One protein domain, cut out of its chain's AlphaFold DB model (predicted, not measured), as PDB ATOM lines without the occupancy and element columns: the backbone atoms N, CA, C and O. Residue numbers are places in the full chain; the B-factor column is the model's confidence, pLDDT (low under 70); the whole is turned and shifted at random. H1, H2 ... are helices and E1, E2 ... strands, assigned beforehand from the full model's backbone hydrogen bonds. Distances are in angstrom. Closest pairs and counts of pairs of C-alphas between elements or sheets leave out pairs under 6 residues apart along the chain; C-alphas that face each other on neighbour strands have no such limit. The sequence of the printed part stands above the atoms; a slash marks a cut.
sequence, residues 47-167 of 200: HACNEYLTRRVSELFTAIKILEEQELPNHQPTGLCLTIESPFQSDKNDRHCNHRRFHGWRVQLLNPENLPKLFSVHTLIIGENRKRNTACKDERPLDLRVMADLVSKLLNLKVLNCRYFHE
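Overview. This is residues 47 to 167 of the 200 residues of an uncharacterized protein of Paracoccidioides brasiliensis (strain Pb03) (UniProt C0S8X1). A small sheet of three side-by-side strands has the long helix H1 running beside it and the short helix H3 grazing it, while long loops lead from the strands to the small helix H2 at one end. At the other end, residues 70 to 75 stick out. The 121 printed residues hold three named helices and three named strands in the order H1, E1, H2, E2, H3, E3; the sheet's order is E1, E2, E3, parallel. The class is mixed, helices and strands, with 51 residues, under half, in named elements. The whole is only just compact, close to loose, with a radius of gyration of the C-alphas of 15.9 A and spans of 53 by 29 by 25 A.

Arrangement. H1, residues 47 to 70, is not on the sheet, but only just, with 4 pairs of C-alphas within 10 A. E1, residues 80 to 84, is parallel to E2, residues 121 to 126, at 18 degrees, with N 82 and O 123 2.8 A apart. H2, residues 98 to 101, is not on the sheet. E3, residues 159 to 162, is parallel to E2 at 10 degrees, with N 161 and O 124 2.8 A apart. H3, residues 144 to 151, only grazes the sheet with residues 146 to 151. E1, H2, E2 and E2, H3, E3 are strand-helix-strand units, two parallel neighbour strands with a helix between; the second has a right-handed crossover. Every O i to N i+4 pair is within hydrogen-bond range in H1, and 3 of 4 in H3; H2 is too short for one.

Along the chain. H1 begins at C-alpha 47 (-24.984, 33.912, 33.294) and is 34.3 A long. E2 is 13.5 A, E1 12.7 A and H3 11.4 A. E3 ends at C-alpha 162 (-5.734, 23.042, 24.184).

Size, cuts and confidence. The C-alphas of Pro 73 and Arg 95, the two farthest apart, are 53.5 A apart. The printed part has no cut. The links E1 to H2, H2 to E2 and E2 to H3 are long. The pLDDT is under 70 at residues 72 to 78, 86 to 96, 101 to 104, 128 to 139 and 164 to 167.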
ATOM      1  N   HIS A  47     -24.867  32.705  34.102       89.50
ATOM      2  CA  HIS A  47     -24.984  33.912  33.294       89.50
ATOM      3  C   HIS A  47     -23.917  34.940  33.686       89.50
ATOM      4  O   HIS A  47     -23.157  35.387  32.828       89.50
ATOM      5  N   ALA A  48     -23.770  35.214  34.985       88.38
ATOM      6  CA  ALA A  48     -22.728  36.096  35.504       88.38
ATOM      7  C   ALA A  48     -21.321  35.595  35.132       88.38
ATOM      8  O   ALA A  48     -20.431  36.385  34.802       88.38
ATOM      9  N   CYS A  49     -21.114  34.274  35.123       86.00
ATOM     10  CA  CYS A  49     -19.848  33.705  34.681       86.00
ATOM     11  C   CYS A  49     -19.579  33.930  33.182       86.00
ATOM     12  O   CYS A  49     -18.463  34.293  32.799       86.00
ATOM     13  N   ASN A  50     -20.590  33.737  32.335       91.25
ATOM     14  CA  ASN A  50     -20.492  33.968  30.894       91.25
ATOM     15  C   ASN A  50     -20.214  35.447  30.590       91.25
ATOM     16  O   ASN A  50     -19.340  35.759  29.780       91.25
ATOM     17  N   GLU A  51     -20.900  36.365  31.275       92.06
ATOM     18  CA  GLU A  51     -20.662  37.807  31.166       92.06
ATOM     19  C   GLU A  51     -19.234  38.174  31.572       92.06
ATOM     20  O   GLU A  51     -18.554  38.916  30.858       92.06
ATOM     21  N   TYR A  52     -18.746  37.617  32.684       89.00
ATOM     22  CA  TYR A  52     -17.379  37.843  33.143       89.00
ATOM     23  C   TYR A  52     -16.349  37.363  32.114       89.00
ATOM     24  O   TYR A  52     -15.468  38.137  31.732       89.00
ATOM     25  N   LEU A  53     -16.476  36.120  31.627       88.31
ATOM     26  CA  LEU A  53     -15.597  35.576  30.586       88.31
ATOM     27  C   LEU A  53     -15.589  36.484  29.355       88.31
ATOM     28  O   LEU A  53     -14.527  36.892  28.884       88.31
ATOM     29  N   THR A  54     -16.782  36.819  28.868       92.88
ATOM     30  CA  THR A  54     -16.984  37.624  27.661       92.88
ATOM     31  C   THR A  54     -16.333  38.986  27.798       92.88
ATOM     32  O   THR A  54     -15.588  39.402  26.915       92.88
ATOM     33  N   ARG A  55     -16.555  39.673  28.920       92.38
ATOM     34  CA  ARG A  55     -15.963  40.986  29.166       92.38
ATOM     35  C   ARG A  55     -14.438  40.922  29.162       92.38
ATOM     36  O   ARG A  55     -13.809  41.739  28.499       92.38
ATOM     37  N   ARG A  56     -13.836  39.947  29.849       90.56
ATOM     38  CA  ARG A  56     -12.368  39.819  29.934       90.56
ATOM     39  C   ARG A  56     -11.726  39.480  28.594       90.56
ATOM     40  O   ARG A  56     -10.675  40.027  28.268       90.56
ATOM     41  N   VAL A  57     -12.358  38.607  27.811       91.44
ATOM     42  CA  VAL A  57     -11.901  38.288  26.453       91.44
ATOM     43  C   VAL A  57     -12.035  39.508  25.544       91.44
ATOM     44  O   VAL A  57     -11.073  39.844  24.860       91.44
ATOM     45  N   SER A  58     -13.167  40.213  25.585       93.88
ATOM     46  CA  SER A  58     -13.385  41.433  24.799       93.88
ATOM     47  C   SER A  58     -12.376  42.529  25.136       93.88
ATOM     48  O   SER A  58     -11.743  43.056  24.227       93.88
ATOM     49  N   GLU A  59     -12.159  42.826  26.422       91.81
ATOM     50  CA  GLU A  59     -11.159  43.804  26.881       91.81
ATOM     51  C   GLU A  59      -9.767  43.495  26.308       91.81
ATOM     52  O   GLU A  59      -9.098  44.381  25.777       91.81
ATOM     53  N   LEU A  60      -9.347  42.228  26.368       90.12
ATOM     54  CA  LEU A  60      -8.051  41.808  25.847       90.12
ATOM     55  C   LEU A  60      -7.969  41.911  24.326       90.12
ATOM     56  O   LEU A  60      -6.990  42.430  23.797       90.12
ATOM     57  N   PHE A  61      -8.977  41.403  23.620       92.88
ATOM     58  CA  PHE A  61      -9.011  41.438  22.164       92.88
ATOM     59  C   PHE A  61      -9.003  42.883  21.656       92.88
ATOM     60  O   PHE A  61      -8.266  43.198  20.726       92.88
ATOM     61  N   THR A  62      -9.747  43.782  22.299       93.81
ATOM     62  CA  THR A  62      -9.712  45.216  21.997       93.81
ATOM     63  C   THR A  62      -8.339  45.820  22.285       93.81
ATOM     64  O   THR A  62      -7.830  46.557  21.448       93.81
ATOM     65  N   ALA A  63      -7.699  45.486  23.409       90.38
ATOM     66  CA  ALA A  63      -6.361  45.989  23.725       90.38
ATOM     67  C   ALA A  63      -5.315  45.548  22.688       90.38
ATOM     68  O   ALA A  63      -4.563  46.379  22.186       90.38
ATOM     69  N   ILE A  64      -5.308  44.264  22.313       88.69
ATOM     70  CA  ILE A  64      -4.424  43.753  21.256       88.69
ATOM     71  C   ILE A  64      -4.740  44.450  19.932       88.69
ATOM     72  O   ILE A  64      -3.824  44.839  19.214       88.69
ATOM     73  N   LYS A  65      -6.024  44.660  19.621       91.56
ATOM     74  CA  LYS A  65      -6.419  45.325  18.380       91.56
ATOM     75  C   LYS A  65      -5.912  46.763  18.295       91.56
ATOM     76  O   LYS A  65      -5.397  47.158  17.255       91.56
ATOM     77  N   ILE A  66      -6.022  47.515  19.387       90.50
ATOM     78  CA  ILE A  66      -5.507  48.885  19.477       90.50
ATOM     79  C   ILE A  66      -3.993  48.899  19.249       90.50
ATOM     80  O   ILE A  66      -3.506  49.740  18.499       90.50
ATOM     81  N   LEU A  67      -3.253  47.952  19.836       86.50
ATOM     82  CA  LEU A  67      -1.807  47.830  19.621       86.50
ATOM     83  C   LEU A  67      -1.465  47.495  18.161       86.50
ATOM     84  O   LEU A  67      -0.556  48.091  17.595       86.50
ATOM     85  N   GLU A  68      -2.211  46.586  17.524       86.56
ATOM     86  CA  GLU A  68      -2.038  46.296  16.094       86.56
ATOM     87  C   GLU A  68      -2.222  47.544  15.227       86.56
ATOM     88  O   GLU A  68      -1.467  47.749  14.282       86.56
ATOM     89  N   GLU A  69      -3.231  48.359  15.527       87.31
ATOM     90  CA  GLU A  69      -3.558  49.559  14.755       87.31
ATOM     91  C   GLU A  69      -2.566  50.702  14.996       87.31
ATOM     92  O   GLU A  69      -2.237  51.424  14.057       87.31
ATOM     93  N   GLN A  70      -2.062  50.849  16.225       83.81
ATOM     94  CA  GLN A  70      -1.073  51.871  16.586       83.81
ATOM     95  C   GLN A  70       0.300  51.619  15.957       83.81
ATOM     96  O   GLN A  70       0.993  52.568  15.602       83.81
ATOM     97  N   GLU A  71       0.683  50.354  15.792       75.88
ATOM     98  CA  GLU A  71       1.999  49.980  15.270       75.88
ATOM     99  C   GLU A  71       2.056  49.860  13.727       75.88
ATOM    100  O   GLU A  71       3.111  49.564  13.144       75.88
ATOM    101  N   LEU A  72       0.947  50.121  13.018       63.25
ATOM    102  CA  LEU A  72       0.951  50.257  11.553       63.25
ATOM    103  C   LEU A  72       1.549  51.619  11.138       63.25
ATOM    104  O   LEU A  72       1.099  52.644  11.649       63.25
ATOM    105  N   PRO A  73       2.512  51.690  10.185       59.06
ATOM    106  CA  PRO A  73       2.938  50.680   9.205       59.06
ATOM    107  C   PRO A  73       4.297  50.010   9.497       59.06
ATOM    108  O   PRO A  73       4.790  49.263   8.653       59.06
ATOM    109  N   ASN A  74       4.924  50.276  10.648       59.84
ATOM    110  CA  ASN A  74       6.352  49.998  10.839       59.84
ATOM    111  C   ASN A  74       6.654  48.724  11.643       59.84
ATOM    112  O   ASN A  74       7.672  48.096  11.366       59.84
ATOM    113  N   HIS A  75       5.802  48.309  12.589       59.41
ATOM    114  CA  HIS A  75       6.114  47.178  13.474       59.41
ATOM    115  C   HIS A  75       4.862  46.433  13.938       59.41
ATOM    116  O   HIS A  75       4.523  46.461  15.113       59.41
ATOM    117  N   GLN A  76       4.180  45.699  13.049       61.66
ATOM    118  CA  GLN A  76       3.116  44.804  13.522       61.66
ATOM    119  C   GLN A  76       3.659  43.908  14.651       61.66
ATOM    120  O   GLN A  76       4.640  43.191  14.408       61.66
ATOM    121  N   PRO A  77       3.058  43.921  15.859       62.78
ATOM    122  CA  PRO A  77       3.432  42.984  16.905       62.78
ATOM    123  C   PRO A  77       3.167  41.586  16.347       62.78
ATOM    124  O   PRO A  77       2.024  41.193  16.134       62.78
ATOM    125  N   THR A  78       4.221  40.861  15.985       68.50
ATOM    126  CA  THR A  78       4.106  39.577  15.293       68.50
ATOM    127  C   THR A  78       4.507  38.462  16.234       68.50
ATOM    128  O   THR A  78       5.549  38.507  16.880       68.50
ATOM    129  N   GLY A  79       3.676  37.420  16.301       71.12
ATOM    130  CA  GLY A  79       3.992  36.236  17.093       71.12
ATOM    131  C   GLY A  79       3.525  36.285  18.540       71.12
ATOM    132  O   GLY A  79       4.073  35.550  19.357       71.12
ATOM    133  N   LEU A  80       2.492  37.067  18.863       84.25
ATOM    134  CA  LEU A  80       1.922  37.034  20.205       84.25
ATOM    135  C   LEU A  80       1.441  35.619  20.547       84.25
ATOM    136  O   LEU A  80       0.773  34.937  19.754       84.25
ATOM    137  N   CYS A  81       1.797  35.187  21.754       86.88
ATOM    138  CA  CYS A  81       1.290  33.965  22.353       86.88
ATOM    139  C   CYS A  81       0.228  34.329  23.385       86.88
ATOM    140  O   CYS A  81       0.554  34.827  24.462       86.88
ATOM    141  N   LEU A  82      -1.034  34.056  23.056       87.38
ATOM    142  CA  LEU A  82      -2.174  34.261  23.932       87.38
ATOM    143  C   LEU A  82      -2.421  33.005  24.767       87.38
ATOM    144  O   LEU A  82      -2.746  31.949  24.226       87.38
ATOM    145  N   THR A  83      -2.306  33.119  26.088       85.94
ATOM    146  CA  THR A  83      -2.721  32.059  27.019       85.94
ATOM    147  C   THR A  83      -3.995  32.458  27.747       85.94
ATOM    148  O   THR A  83      -4.003  33.465  28.447       85.94
ATOM    149  N   ILE A  84      -5.043  31.651  27.612       83.31
ATOM    150  CA  ILE A  84      -6.285  31.734  28.377       83.31
ATOM    151  C   ILE A  84      -6.240  30.628  29.429       83.31
ATOM    152  O   ILE A  84      -6.387  29.443  29.115       83.31
ATOM    153  N   GLU A  85      -5.990  31.015  30.678       79.25
ATOM    154  CA  GLU A  85      -5.997  30.060  31.785       79.25
ATOM    155  C   GLU A  85      -7.429  29.598  32.067       79.25
ATOM    156  O   GLU A  85      -8.355  30.414  32.070       79.25
ATOM    157  N   SER A  86      -7.611  28.288  32.283       69.19
ATOM    158  CA  SER A  86      -8.917  27.729  32.642       69.19
ATOM    159  C   SER A  86      -9.506  28.488  33.829       69.19
ATOM    160  O   SER A  86      -8.795  28.733  34.809       69.19
ATOM    161  N   PRO A  87     -10.799  28.825  33.775       67.50
ATOM    162  CA  PRO A  87     -11.436  29.564  34.842       67.50
ATOM    163  C   PRO A  87     -11.448  28.771  36.143       67.50
ATOM    164  O   PRO A  87     -12.141  27.766  36.262       67.50
ATOM    165  N   PHE A  88     -10.667  29.221  37.121       69.19
ATOM    166  CA  PHE A  88     -10.602  28.597  38.438       69.19
ATOM    167  C   PHE A  88     -11.590  29.271  39.385       69.19
ATOM    168  O   PHE A  88     -11.569  30.494  39.546       69.19
ATOM    169  N   GLN A  89     -12.433  28.469  40.026       67.06
ATOM    170  CA  GLN A  89     -13.327  28.906  41.082       67.06
ATOM    171  C   GLN A  89     -12.704  28.517  42.418       67.06
ATOM    172  O   GLN A  89     -12.612  27.344  42.752       67.06
ATOM    173  N   SER A  90     -12.236  29.502  43.178       64.00
ATOM    174  CA  SER A  90     -11.828  29.246  44.563       64.00
ATOM    175  C   SER A  90     -13.064  29.203  45.449       64.00
ATOM    176  O   SER A  90     -14.014  29.962  45.238       64.00
ATOM    177  N   ASP A  91     -13.027  28.314  46.434       64.62
ATOM    178  CA  ASP A  91     -13.974  28.291  47.534       64.62
ATOM    179  C   ASP A  91     -13.240  28.650  48.828       64.62
ATOM    180  O   ASP A  91     -12.241  28.018  49.196       64.62
ATOM    181  N   LYS A  92     -13.739  29.667  49.528       59.53
ATOM    182  CA  LYS A  92     -13.164  30.098  50.798       59.53
ATOM    183  C   LYS A  92     -13.363  28.990  51.838       59.53
ATOM    184  O   LYS A  92     -14.495  28.632  52.169       59.53
ATOM    185  N   ASN A  93     -12.256  28.527  52.425       59.41
ATOM    186  CA  ASN A  93     -12.145  27.441  53.420       59.41
ATOM    187  C   ASN A  93     -12.022  26.005  52.866       59.41
ATOM    188  O   ASN A  93     -12.276  25.068  53.625       59.41
ATOM    189  N   ASP A  94     -11.656  25.812  51.590       62.22
ATOM    190  CA  ASP A  94     -11.432  24.485  50.972       62.22
ATOM    191  C   ASP A  94     -12.621  23.509  51.149       62.22
ATOM    192  O   ASP A  94     -12.474  22.282  51.176       62.22
ATOM    193  N   ARG A  95     -13.844  24.041  51.283       64.56
ATOM    194  CA  ARG A  95     -15.073  23.252  51.468       64.56
ATOM    195  C   ARG A  95     -15.637  22.783  50.127       64.56
ATOM    196  O   ARG A  95     -16.790  23.041  49.792       64.56
ATOM    197  N   HIS A  96     -14.831  22.027  49.387       67.38
ATOM    198  CA  HIS A  96     -15.175  21.551  48.049       67.38
ATOM    199  C   HIS A  96     -16.499  20.770  48.025       67.38
ATOM    200  O   HIS A  96     -16.650  19.721  48.657       67.38
ATOM    201  N   CYS A  97     -17.460  21.245  47.229       70.75
ATOM    202  CA  CYS A  97     -18.686  20.511  46.937       70.75
ATOM    203  C   CYS A  97     -18.540  19.770  45.605       70.75
ATOM    204  O   CYS A  97     -18.436  20.396  44.557       70.75
ATOM    205  N   ASN A  98     -18.624  18.434  45.609       71.75
ATOM    206  CA  ASN A  98     -18.514  17.640  44.376       71.75
ATOM    207  C   ASN A  98     -19.565  18.015  43.311       71.75
ATOM    208  O   ASN A  98     -19.289  17.906  42.120       71.75
ATOM    209  N   HIS A  99     -20.743  18.508  43.712       74.31
ATOM    210  CA  HIS A  99     -21.747  19.029  42.773       74.31
ATOM    211  C   HIS A  99     -21.276  20.295  42.042       74.31
ATOM    212  O   HIS A  99     -21.668  20.508  40.898       74.31
ATOM    213  N   ARG A 100     -20.421  21.097  42.693       71.94
ATOM    214  CA  ARG A 100     -19.731  22.253  42.108       71.94
ATOM    215  C   ARG A 100     -18.414  21.903  41.414       71.94
ATOM    216  O   ARG A 100     -17.747  22.743  40.837       71.94
ATOM    217  N   ARG A 101     -18.005  20.644  41.464       68.06
ATOM    218  CA  ARG A 101     -16.791  20.196  40.788       68.06
ATOM    219  C   ARG A 101     -17.096  19.441  39.503       68.06
ATOM    220  O   ARG A 101     -16.365  19.539  38.524       68.06
ATOM    221  N   PHE A 102     -18.211  18.719  39.492       65.69
ATOM    222  CA  PHE A 102     -18.720  17.998  38.330       65.69
ATOM    223  C   PHE A 102     -19.938  18.720  37.758       65.69
ATOM    224  O   PHE A 102     -21.051  18.191  37.722       65.69
ATOM    225  N   HIS A 103     -19.721  19.965  37.342       65.62
ATOM    226  CA  HIS A 103     -20.748  20.766  36.700       65.62
ATOM    227  C   HIS A 103     -21.119  20.191  35.331       65.62
ATOM    228  O   HIS A 103     -20.258  19.922  34.498       65.62
ATOM    229  N   GLY A 104     -22.422  20.073  35.065       66.44
ATOM    230  CA  GLY A 104     -22.919  19.884  33.698       66.44
ATOM    231  C   GLY A 104     -22.911  21.179  32.879       66.44
ATOM    232  O   GLY A 104     -23.116  21.141  31.670       66.44
ATOM    233  N   TRP A 105     -22.718  22.324  33.536       75.81
ATOM    234  CA  TRP A 105     -22.827  23.634  32.914       75.81
ATOM    235  C   TRP A 105     -21.445  24.120  32.509       75.81
ATOM    236  O   TRP A 105     -20.498  24.063  33.293       75.81
ATOM    237  N   ARG A 106     -21.344  24.563  31.258       84.12
ATOM    238  CA  ARG A 106     -20.102  25.005  30.635       84.12
ATOM    239  C   ARG A 106     -20.167  26.505  30.406       84.12
ATOM    240  O   ARG A 106     -21.189  27.006  29.941       84.12
ATOM    241  N   VAL A 107     -19.086  27.204  30.737       86.00
ATOM    242  CA  VAL A 107     -19.003  28.655  30.547       86.00
ATOM    243  C   VAL A 107     -18.815  28.950  29.060       86.00
ATOM    244  O   VAL A 107     -17.993  28.318  28.390       86.00
ATOM    245  N   GLN A 108     -19.586  29.903  28.553       90.25
ATOM    246  CA  GLN A 108     -19.672  30.270  27.143       90.25
ATOM    247  C   GLN A 108     -19.269  31.731  26.929       90.25
ATOM    248  O   GLN A 108     -19.409  32.569  27.820       90.25
ATOM    249  N   LEU A 109     -18.790  32.030  25.721       91.75
ATOM    250  CA  LEU A 109     -18.653  33.401  25.243       91.75
ATOM    251  C   LEU A 109     -20.008  33.888  24.732       91.75
ATOM    252  O   LEU A 109     -20.646  33.230  23.914       91.75
ATOM    253  N   LEU A 110     -20.429  35.050  25.213       94.69
ATOM    254  CA  LEU A 110     -21.615  35.738  24.727       94.69
ATOM    255  C   LEU A 110     -21.217  36.606  23.534       94.69
ATOM    256  O   LEU A 110     -20.218  37.322  23.591       94.69
ATOM    257  N   ASN A 111     -22.022  36.570  22.474       93.81
ATOM    258  CA  ASN A 111     -21.871  37.425  21.294       93.81
ATOM    259  C   ASN A 111     -20.437  37.445  20.702       93.81
ATOM    260  O   ASN A 111     -19.852  38.523  20.519       93.81
ATOM    261  N   PRO A 112     -19.824  36.273  20.427       93.69
ATOM    262  CA  PRO A 112     -18.444  36.181  19.940       93.69
ATOM    263  C   PRO A 112     -18.220  36.909  18.606       93.69
ATOM    264  O   PRO A 112     -17.101  37.310  18.281       93.69
ATOM    265  N   GLU A 113     -19.275  37.135  17.824       94.62
ATOM    266  CA  GLU A 113     -19.249  37.908  16.588       94.62
ATOM    267  C   GLU A 113     -18.741  39.343  16.784       94.62
ATOM    268  O   GLU A 113     -18.094  39.862  15.872       94.62
ATOM    269  N   ASN A 114     -18.911  39.927  17.973       94.62
ATOM    270  CA  ASN A 114     -18.475  41.291  18.286       94.62
ATOM    271  C   ASN A 114     -16.973  41.408  18.580       94.62
ATOM    272  O   ASN A 114     -16.442  42.517  18.621       94.62
ATOM    273  N   LEU A 115     -16.265  40.288  18.761       96.19
ATOM    274  CA  LEU A 115     -14.823  40.315  18.994       96.19
ATOM    275  C   LEU A 115     -14.074  40.819  17.745       96.19
ATOM    276  O   LEU A 115     -14.371  40.360  16.627       96.19
ATOM    277  N   PRO A 116     -13.084  41.720  17.907       95.75
ATOM    278  CA  PRO A 116     -12.269  42.194  16.798       95.75
ATOM    279  C   PRO A 116     -11.405  41.063  16.231       95.75
ATOM    280  O   PRO A 116     -11.038  40.114  16.922       95.75
ATOM    281  N   LYS A 117     -11.071  41.175  14.944       95.31
ATOM    282  CA  LYS A 117     -10.155  40.244  14.275       95.31
ATOM    283  C   LYS A 117      -8.708  40.658  14.536       95.31
ATOM    284  O   LYS A 117      -8.358  41.818  14.289       95.31
ATOM    285  N   LEU A 118      -7.901  39.699  14.976       91.88
ATOM    286  CA  LEU A 118      -6.495  39.864  15.331       91.88
ATOM    287  C   LEU A 118      -5.593  39.162  14.311       91.88
ATOM    288  O   LEU A 118      -5.880  38.048  13.861       91.88
ATOM    289  N   PHE A 119      -4.485  39.812  13.978       90.44
ATOM    290  CA  PHE A 119      -3.445  39.338  13.058       90.44
ATOM    291  C   PHE A 119      -2.112  39.057  13.767       90.44
ATOM    292  O   PHE A 119      -1.275  38.330  13.240       90.44
ATOM    293  N   SER A 120      -1.915  39.621  14.954       88.50
ATOM    294  CA  SER A 120      -0.688  39.544  15.754       88.50
ATOM    295  C   SER A 120      -0.500  38.207  16.475       88.50
ATOM    296  O   SER A 120       0.627  37.787  16.749       88.50
ATOM    297  N   VAL A 121      -1.604  37.518  16.777       89.56
ATOM    298  CA  VAL A 121      -1.615  36.289  17.580       89.56
ATOM    299  C   VAL A 121      -1.341  35.067  16.707       89.56
ATOM    300  O   VAL A 121      -2.138  34.713  15.839       89.56
ATOM    301  N   HIS A 122      -0.233  34.376  16.981       91.38
ATOM    302  CA  HIS A 122       0.150  33.139  16.282       91.38
ATOM    303  C   HIS A 122      -0.041  31.885  17.134       91.38
ATOM    304  O   HIS A 122      -0.129  30.787  16.582       91.38
ATOM    305  N   THR A 123      -0.103  32.031  18.456       89.81
ATOM    306  CA  THR A 123      -0.291  30.906  19.372       89.81
ATOM    307  C   THR A 123      -1.454  31.190  20.306       89.81
ATOM    308  O   THR A 123      -1.468  32.227  20.963       89.81
ATOM    309  N   LEU A 124      -2.399  30.256  20.386       90.12
ATOM    310  CA  LEU A 124      -3.478  30.250  21.368       90.12
ATOM    311  C   LEU A 124      -3.307  29.030  22.268       90.12
ATOM    312  O   LEU A 124      -3.304  27.894  21.793       90.12
ATOM    313  N   ILE A 125      -3.177  29.266  23.568       86.50
ATOM    314  CA  ILE A 125      -3.139  28.231  24.594       86.50
ATOM    315  C   ILE A 125      -4.394  28.365  25.447       86.50
ATOM    316  O   ILE A 125      -4.622  29.421  26.024       86.50
ATOM    317  N   ILE A 126      -5.188  27.301  25.558       83.31
ATOM    318  CA  ILE A 126      -6.343  27.238  26.461       83.31
ATOM    319  C   ILE A 126      -6.088  26.131  27.478       83.31
ATOM    320  O   ILE A 126      -5.821  24.985  27.100       83.31
ATOM    321  N   GLY A 127      -6.163  26.458  28.765       75.81
ATOM    322  CA  GLY A 127      -6.079  25.473  29.839       75.81
ATOM    323  C   GLY A 127      -5.083  25.820  30.942       75.81
ATOM    324  O   GLY A 127      -4.586  26.939  31.039       75.81
ATOM    325  N   GLU A 128      -4.796  24.835  31.790       66.25
ATOM    326  CA  GLU A 128      -4.047  25.028  33.031       66.25
ATOM    327  C   GLU A 128      -2.604  25.533  32.819       66.25
ATOM    328  O   GLU A 128      -1.834  25.069  31.960       66.25
ATOM    329  N   ASN A 129      -2.209  26.469  33.687       58.69
ATOM    330  CA  ASN A 129      -0.821  26.852  33.874       58.69
ATOM    331  C   ASN A 129      -0.102  25.771  34.685       58.69
ATOM    332  O   ASN A 129      -0.352  25.605  35.878       58.69
ATOM    333  N   ARG A 130       0.851  25.089  34.038       52.94
ATOM    334  CA  ARG A 130       1.665  23.979  34.576       52.94
ATOM    335  C   ARG A 130       2.336  24.247  35.934       52.94
ATOM    336  O   ARG A 130       2.889  23.322  36.517       52.94
ATOM    337  N   LYS A 131       2.348  25.493  36.419       51.41
ATOM    338  CA  LYS A 131       2.927  25.888  37.709       51.41
ATOM    339  C   LYS A 131       2.034  25.593  38.922       51.41
ATOM    340  O   LYS A 131       2.531  25.666  40.043       51.41
ATOM    341  N   ARG A 132       0.741  25.290  38.752       53.53
ATOM    342  CA  ARG A 132      -0.153  24.948  39.873       53.53
ATOM    343  C   ARG A 132      -0.277  23.421  39.948       53.53
ATOM    344  O   ARG A 132      -0.640  22.797  38.969       53.53
ATOM    345  N   ASN A 133       0.087  22.811  41.081       49.91
ATOM    346  CA  ASN A 133       0.018  21.355  41.260       49.91
ATOM    347  C   ASN A 133      -1.412  20.832  41.026       49.91
ATOM    348  O   ASN A 133      -2.369  21.284  41.659       49.91
ATOM    349  N   THR A 134      -1.498  19.865  40.115       49.31
ATOM    350  CA  THR A 134      -2.638  19.487  39.269       49.31
ATOM    351  C   THR A 134      -3.475  18.340  39.836       49.31
ATOM    352  O   THR A 134      -3.897  17.423  39.129       49.31
ATOM    353  N   ALA A 135      -3.740  18.361  41.138       44.75
ATOM    354  CA  ALA A 135      -4.736  17.471  41.710       44.75
ATOM    355  C   ALA A 135      -6.031  18.261  41.890       44.75
ATOM    356  O   ALA A 135      -6.265  18.856  42.934       44.75
ATOM    357  N   CYS A 136      -6.909  18.198  40.885       49.59
ATOM    358  CA  CYS A 136      -8.347  18.265  41.147       49.59
ATOM    359  C   CYS A 136      -8.887  19.612  41.670       49.59
ATOM    360  O   CYS A 136      -9.773  19.632  42.519       49.59
ATOM    361  N   LYS A 137      -8.381  20.722  41.138       57.16
ATOM    362  CA  LYS A 137      -8.883  22.067  41.422       57.16
ATOM    363  C   LYS A 137     -10.247  22.311  40.755       57.16
ATOM    364  O   LYS A 137     -10.498  21.762  39.683       57.16
ATOM    365  N   ASP A 138     -11.109  23.093  41.411       62.59
ATOM    366  CA  ASP A 138     -12.454  23.522  40.979       62.59
ATOM    367  C   ASP A 138     -12.387  24.443  39.739       62.59
ATOM    368  O   ASP A 138     -12.756  25.616  39.749       62.59
ATOM    369  N   GLU A 139     -11.825  23.927  38.650       68.81
ATOM    370  CA  GLU A 139     -11.851  24.581  37.352       68.81
ATOM    371  C   GLU A 139     -13.229  24.414  36.717       68.81
ATOM    372  O   GLU A 139     -13.770  23.309  36.621       68.81
ATOM    373  N   ARG A 140     -13.786  25.518  36.229       74.94
ATOM    374  CA  ARG A 140     -15.026  25.501  35.467       74.94
ATOM    375  C   ARG A 140     -14.742  25.023  34.038       74.94
ATOM    376  O   ARG A 140     -13.824  25.530  33.387       74.94
ATOM    377  N   PRO A 141     -15.534  24.083  33.499       77.56
ATOM    378  CA  PRO A 141     -15.374  23.667  32.117       77.56
ATOM    379  C   PRO A 141     -15.808  24.791  31.168       77.56
ATOM    380  O   PRO A 141     -16.881  25.378  31.323       77.56
ATOM    381  N   LEU A 142     -14.991  25.060  30.151       81.88
ATOM    382  CA  LEU A 142     -15.390  25.894  29.018       81.88
ATOM    383  C   LEU A 142     -16.242  25.077  28.039       81.88
ATOM    384  O   LEU A 142     -16.080  23.857  27.893       81.88
ATOM    385  N   ASP A 143     -17.162  25.755  27.363       85.50
ATOM    386  CA  ASP A 143     -17.859  25.192  26.216       85.50
ATOM    387  C   ASP A 143     -16.886  25.053  25.040       85.50
ATOM    388  O   ASP A 143     -16.053  25.928  24.801       85.50
ATOM    389  N   LEU A 144     -16.983  23.959  24.286       83.00
ATOM    390  CA  LEU A 144     -16.114  23.724  23.132       83.00
ATOM    391  C   LEU A 144     -16.289  24.795  22.047       83.00
ATOM    392  O   LEU A 144     -15.354  25.052  21.292       83.00
ATOM    393  N   ARG A 145     -17.450  25.457  21.986       88.12
ATOM    394  CA  ARG A 145     -17.694  26.590  21.086       88.12
ATOM    395  C   ARG A 145     -16.767  27.763  21.366       88.12
ATOM    396  O   ARG A 145     -16.312  28.374  20.410       88.12
ATOM    397  N   VAL A 146     -16.370  27.983  22.625       88.69
ATOM    398  CA  VAL A 146     -15.433  29.056  23.003       88.69
ATOM    399  C   VAL A 146     -14.139  28.961  22.198       88.69
ATOM    400  O   VAL A 146     -13.630  29.975  21.734       88.69
ATOM    401  N   MET A 147     -13.621  27.751  21.963       89.00
ATOM    402  CA  MET A 147     -12.475  27.577  21.067       89.00
ATOM    403  C   MET A 147     -12.760  28.065  19.656       89.00
ATOM    404  O   MET A 147     -11.967  28.819  19.101       89.00
ATOM    405  N   ALA A 148     -13.837  27.559  19.056       91.00
ATOM    406  CA  ALA A 148     -14.167  27.838  17.668       91.00
ATOM    407  C   ALA A 148     -14.379  29.343  17.468       91.00
ATOM    408  O   ALA A 148     -13.840  29.927  16.528       91.00
ATOM    409  N   ASP A 149     -15.076  29.968  18.415       94.06
ATOM    410  CA  ASP A 149     -15.336  31.398  18.464       94.06
ATOM    411  C   ASP A 149     -14.032  32.198  18.503       94.06
ATOM    412  O   ASP A 149     -13.831  33.079  17.669       94.06
ATOM    413  N   LEU A 150     -13.100  31.847  19.395       92.88
ATOM    414  CA  LEU A 150     -11.798  32.509  19.488       92.88
ATOM    415  C   LEU A 150     -10.963  32.310  18.221       92.88
ATOM    416  O   LEU A 150     -10.474  33.280  17.649       92.88
ATOM    417  N   VAL A 151     -10.819  31.068  17.749       93.88
ATOM    418  CA  VAL A 151     -10.017  30.736  16.560       93.88
ATOM    419  C   VAL A 151     -10.527  31.482  15.327       93.88
ATOM    420  O   VAL A 151      -9.720  31.977  14.545       93.88
ATOM    421  N   SER A 152     -11.846  31.656  15.186       95.50
ATOM    422  CA  SER A 152     -12.444  32.407  14.071       95.50
ATOM    423  C   SER A 152     -11.995  33.876  13.990       95.50
ATOM    424  O   SER A 152     -12.130  34.519  12.944       95.50
ATOM    425  N   LYS A 153     -11.454  34.418  15.087       95.88
ATOM    426  CA  LYS A 153     -10.995  35.805  15.213       95.88
ATOM    427  C   LYS A 153      -9.480  35.959  15.121       95.88
ATOM    428  O   LYS A 153      -9.014  37.090  15.020       95.88
ATOM    429  N   LEU A 154      -8.718  34.864  15.122       94.00
ATOM    430  CA  LEU A 154      -7.254  34.866  15.074       94.00
ATOM    431  C   LEU A 154      -6.775  34.459  13.675       94.00
ATOM    432  O   LEU A 154      -6.565  33.284  13.387       94.00
ATOM    433  N   LEU A 155      -6.611  35.437  12.785       92.69
ATOM    434  CA  LEU A 155      -6.442  35.181  11.349       92.69
ATOM    435  C   LEU A 155      -5.081  34.587  10.969       92.69
ATOM    436  O   LEU A 155      -4.980  33.903   9.956       92.69
ATOM    437  N   ASN A 156      -4.057  34.812  11.791       91.50
ATOM    438  CA  ASN A 156      -2.706  34.290  11.577       91.50
ATOM    439  C   ASN A 156      -2.335  33.201  12.596       91.50
ATOM    440  O   ASN A 156      -1.152  32.964  12.855       91.50
ATOM    441  N   LEU A 157      -3.329  32.540  13.195       92.88
ATOM    442  CA  LEU A 157      -3.086  31.483  14.168       92.88
ATOM    443  C   LEU A 157      -2.324  30.316  13.522       92.88
ATOM    444  O   LEU A 157      -2.769  29.729  12.540       92.88
ATOM    445  N   LYS A 158      -1.178  29.953  14.106       91.94
ATOM    446  CA  LYS A 158      -0.326  28.835  13.667       91.94
ATOM    447  C   LYS A 158      -0.379  27.661  14.633       91.94
ATOM    448  O   LYS A 158      -0.269  26.513  14.217       91.94
ATOM    449  N   VAL A 159      -0.520  27.948  15.926       91.19
ATOM    450  CA  VAL A 159      -0.488  26.949  16.992       91.19
ATOM    451  C   VAL A 159      -1.729  27.095  17.862       91.19
ATOM    452  O   VAL A 159      -1.921  28.113  18.521       91.19
ATOM    453  N   LEU A 160      -2.542  26.042  17.904       89.94
ATOM    454  CA  LEU A 160      -3.630  25.888  18.862       89.94
ATOM    455  C   LEU A 160      -3.239  24.800  19.865       89.94
ATOM    456  O   LEU A 160      -3.060  23.642  19.493       89.94
ATOM    457  N   ASN A 161      -3.086  25.171  21.132       86.88
ATOM    458  CA  ASN A 161      -2.754  24.248  22.209       86.88
ATOM    459  C   ASN A 161      -3.858  24.244  23.255       86.88
ATOM    460  O   ASN A 161      -3.956  25.136  24.095       86.88
ATOM    461  N   CYS A 162      -4.652  23.189  23.240       80.75
ATOM    462  CA  CYS A 162      -5.734  23.042  24.184       80.75
ATOM    463  C   CYS A 162      -5.393  21.972  25.201       80.75
ATOM    464  O   CYS A 162      -5.502  20.774  24.940       80.75
ATOM    465  N   ARG A 163      -4.932  22.416  26.364       72.00
ATOM    466  CA  ARG A 163      -4.391  21.520  27.381       72.00
ATOM    467  C   ARG A 163      -5.485  20.800  28.147       72.00
ATOM    468  O   ARG A 163      -5.244  19.680  28.578       72.00
ATOM    469  N   TYR A 164      -6.660  21.408  28.309       63.41
ATOM    470  CA  TYR A 164      -7.712  20.843  29.149       63.41
ATOM    471  C   TYR A 164      -9.111  21.348  28.749       63.41
ATOM    472  O   TYR A 164      -9.434  22.506  28.986       63.41
ATOM    473  N   PHE A 165      -9.958  20.474  28.183       60.09
ATOM    474  CA  PHE A 165     -11.400  20.731  27.950       60.09
ATOM    475  C   PHE A 165     -12.342  20.030  28.932       60.09
ATOM    476  O   PHE A 165     -13.563  20.061  28.757       60.09
ATOM    477  N   HIS A 166     -11.791  19.386  29.969       57.09
ATOM    478  CA  HIS A 166     -12.574  18.682  30.993       57.09
ATOM    479  C   HIS A 166     -13.583  17.664  30.419       57.09
ATOM    480  O   HIS A 166     -14.577  17.332  31.052       57.09
ATOM    481  N   GLU A 167     -13.322  17.105  29.230       52.66
ATOM    482  CA  GLU A 167     -14.072  15.955  28.688       52.66
ATOM    483  C   GLU A 167     -13.736  14.640  29.401       52.66
ATOM    484  O   GLU A 167     -14.324  13.596  29.119       52.66
TER     485      GLU A 167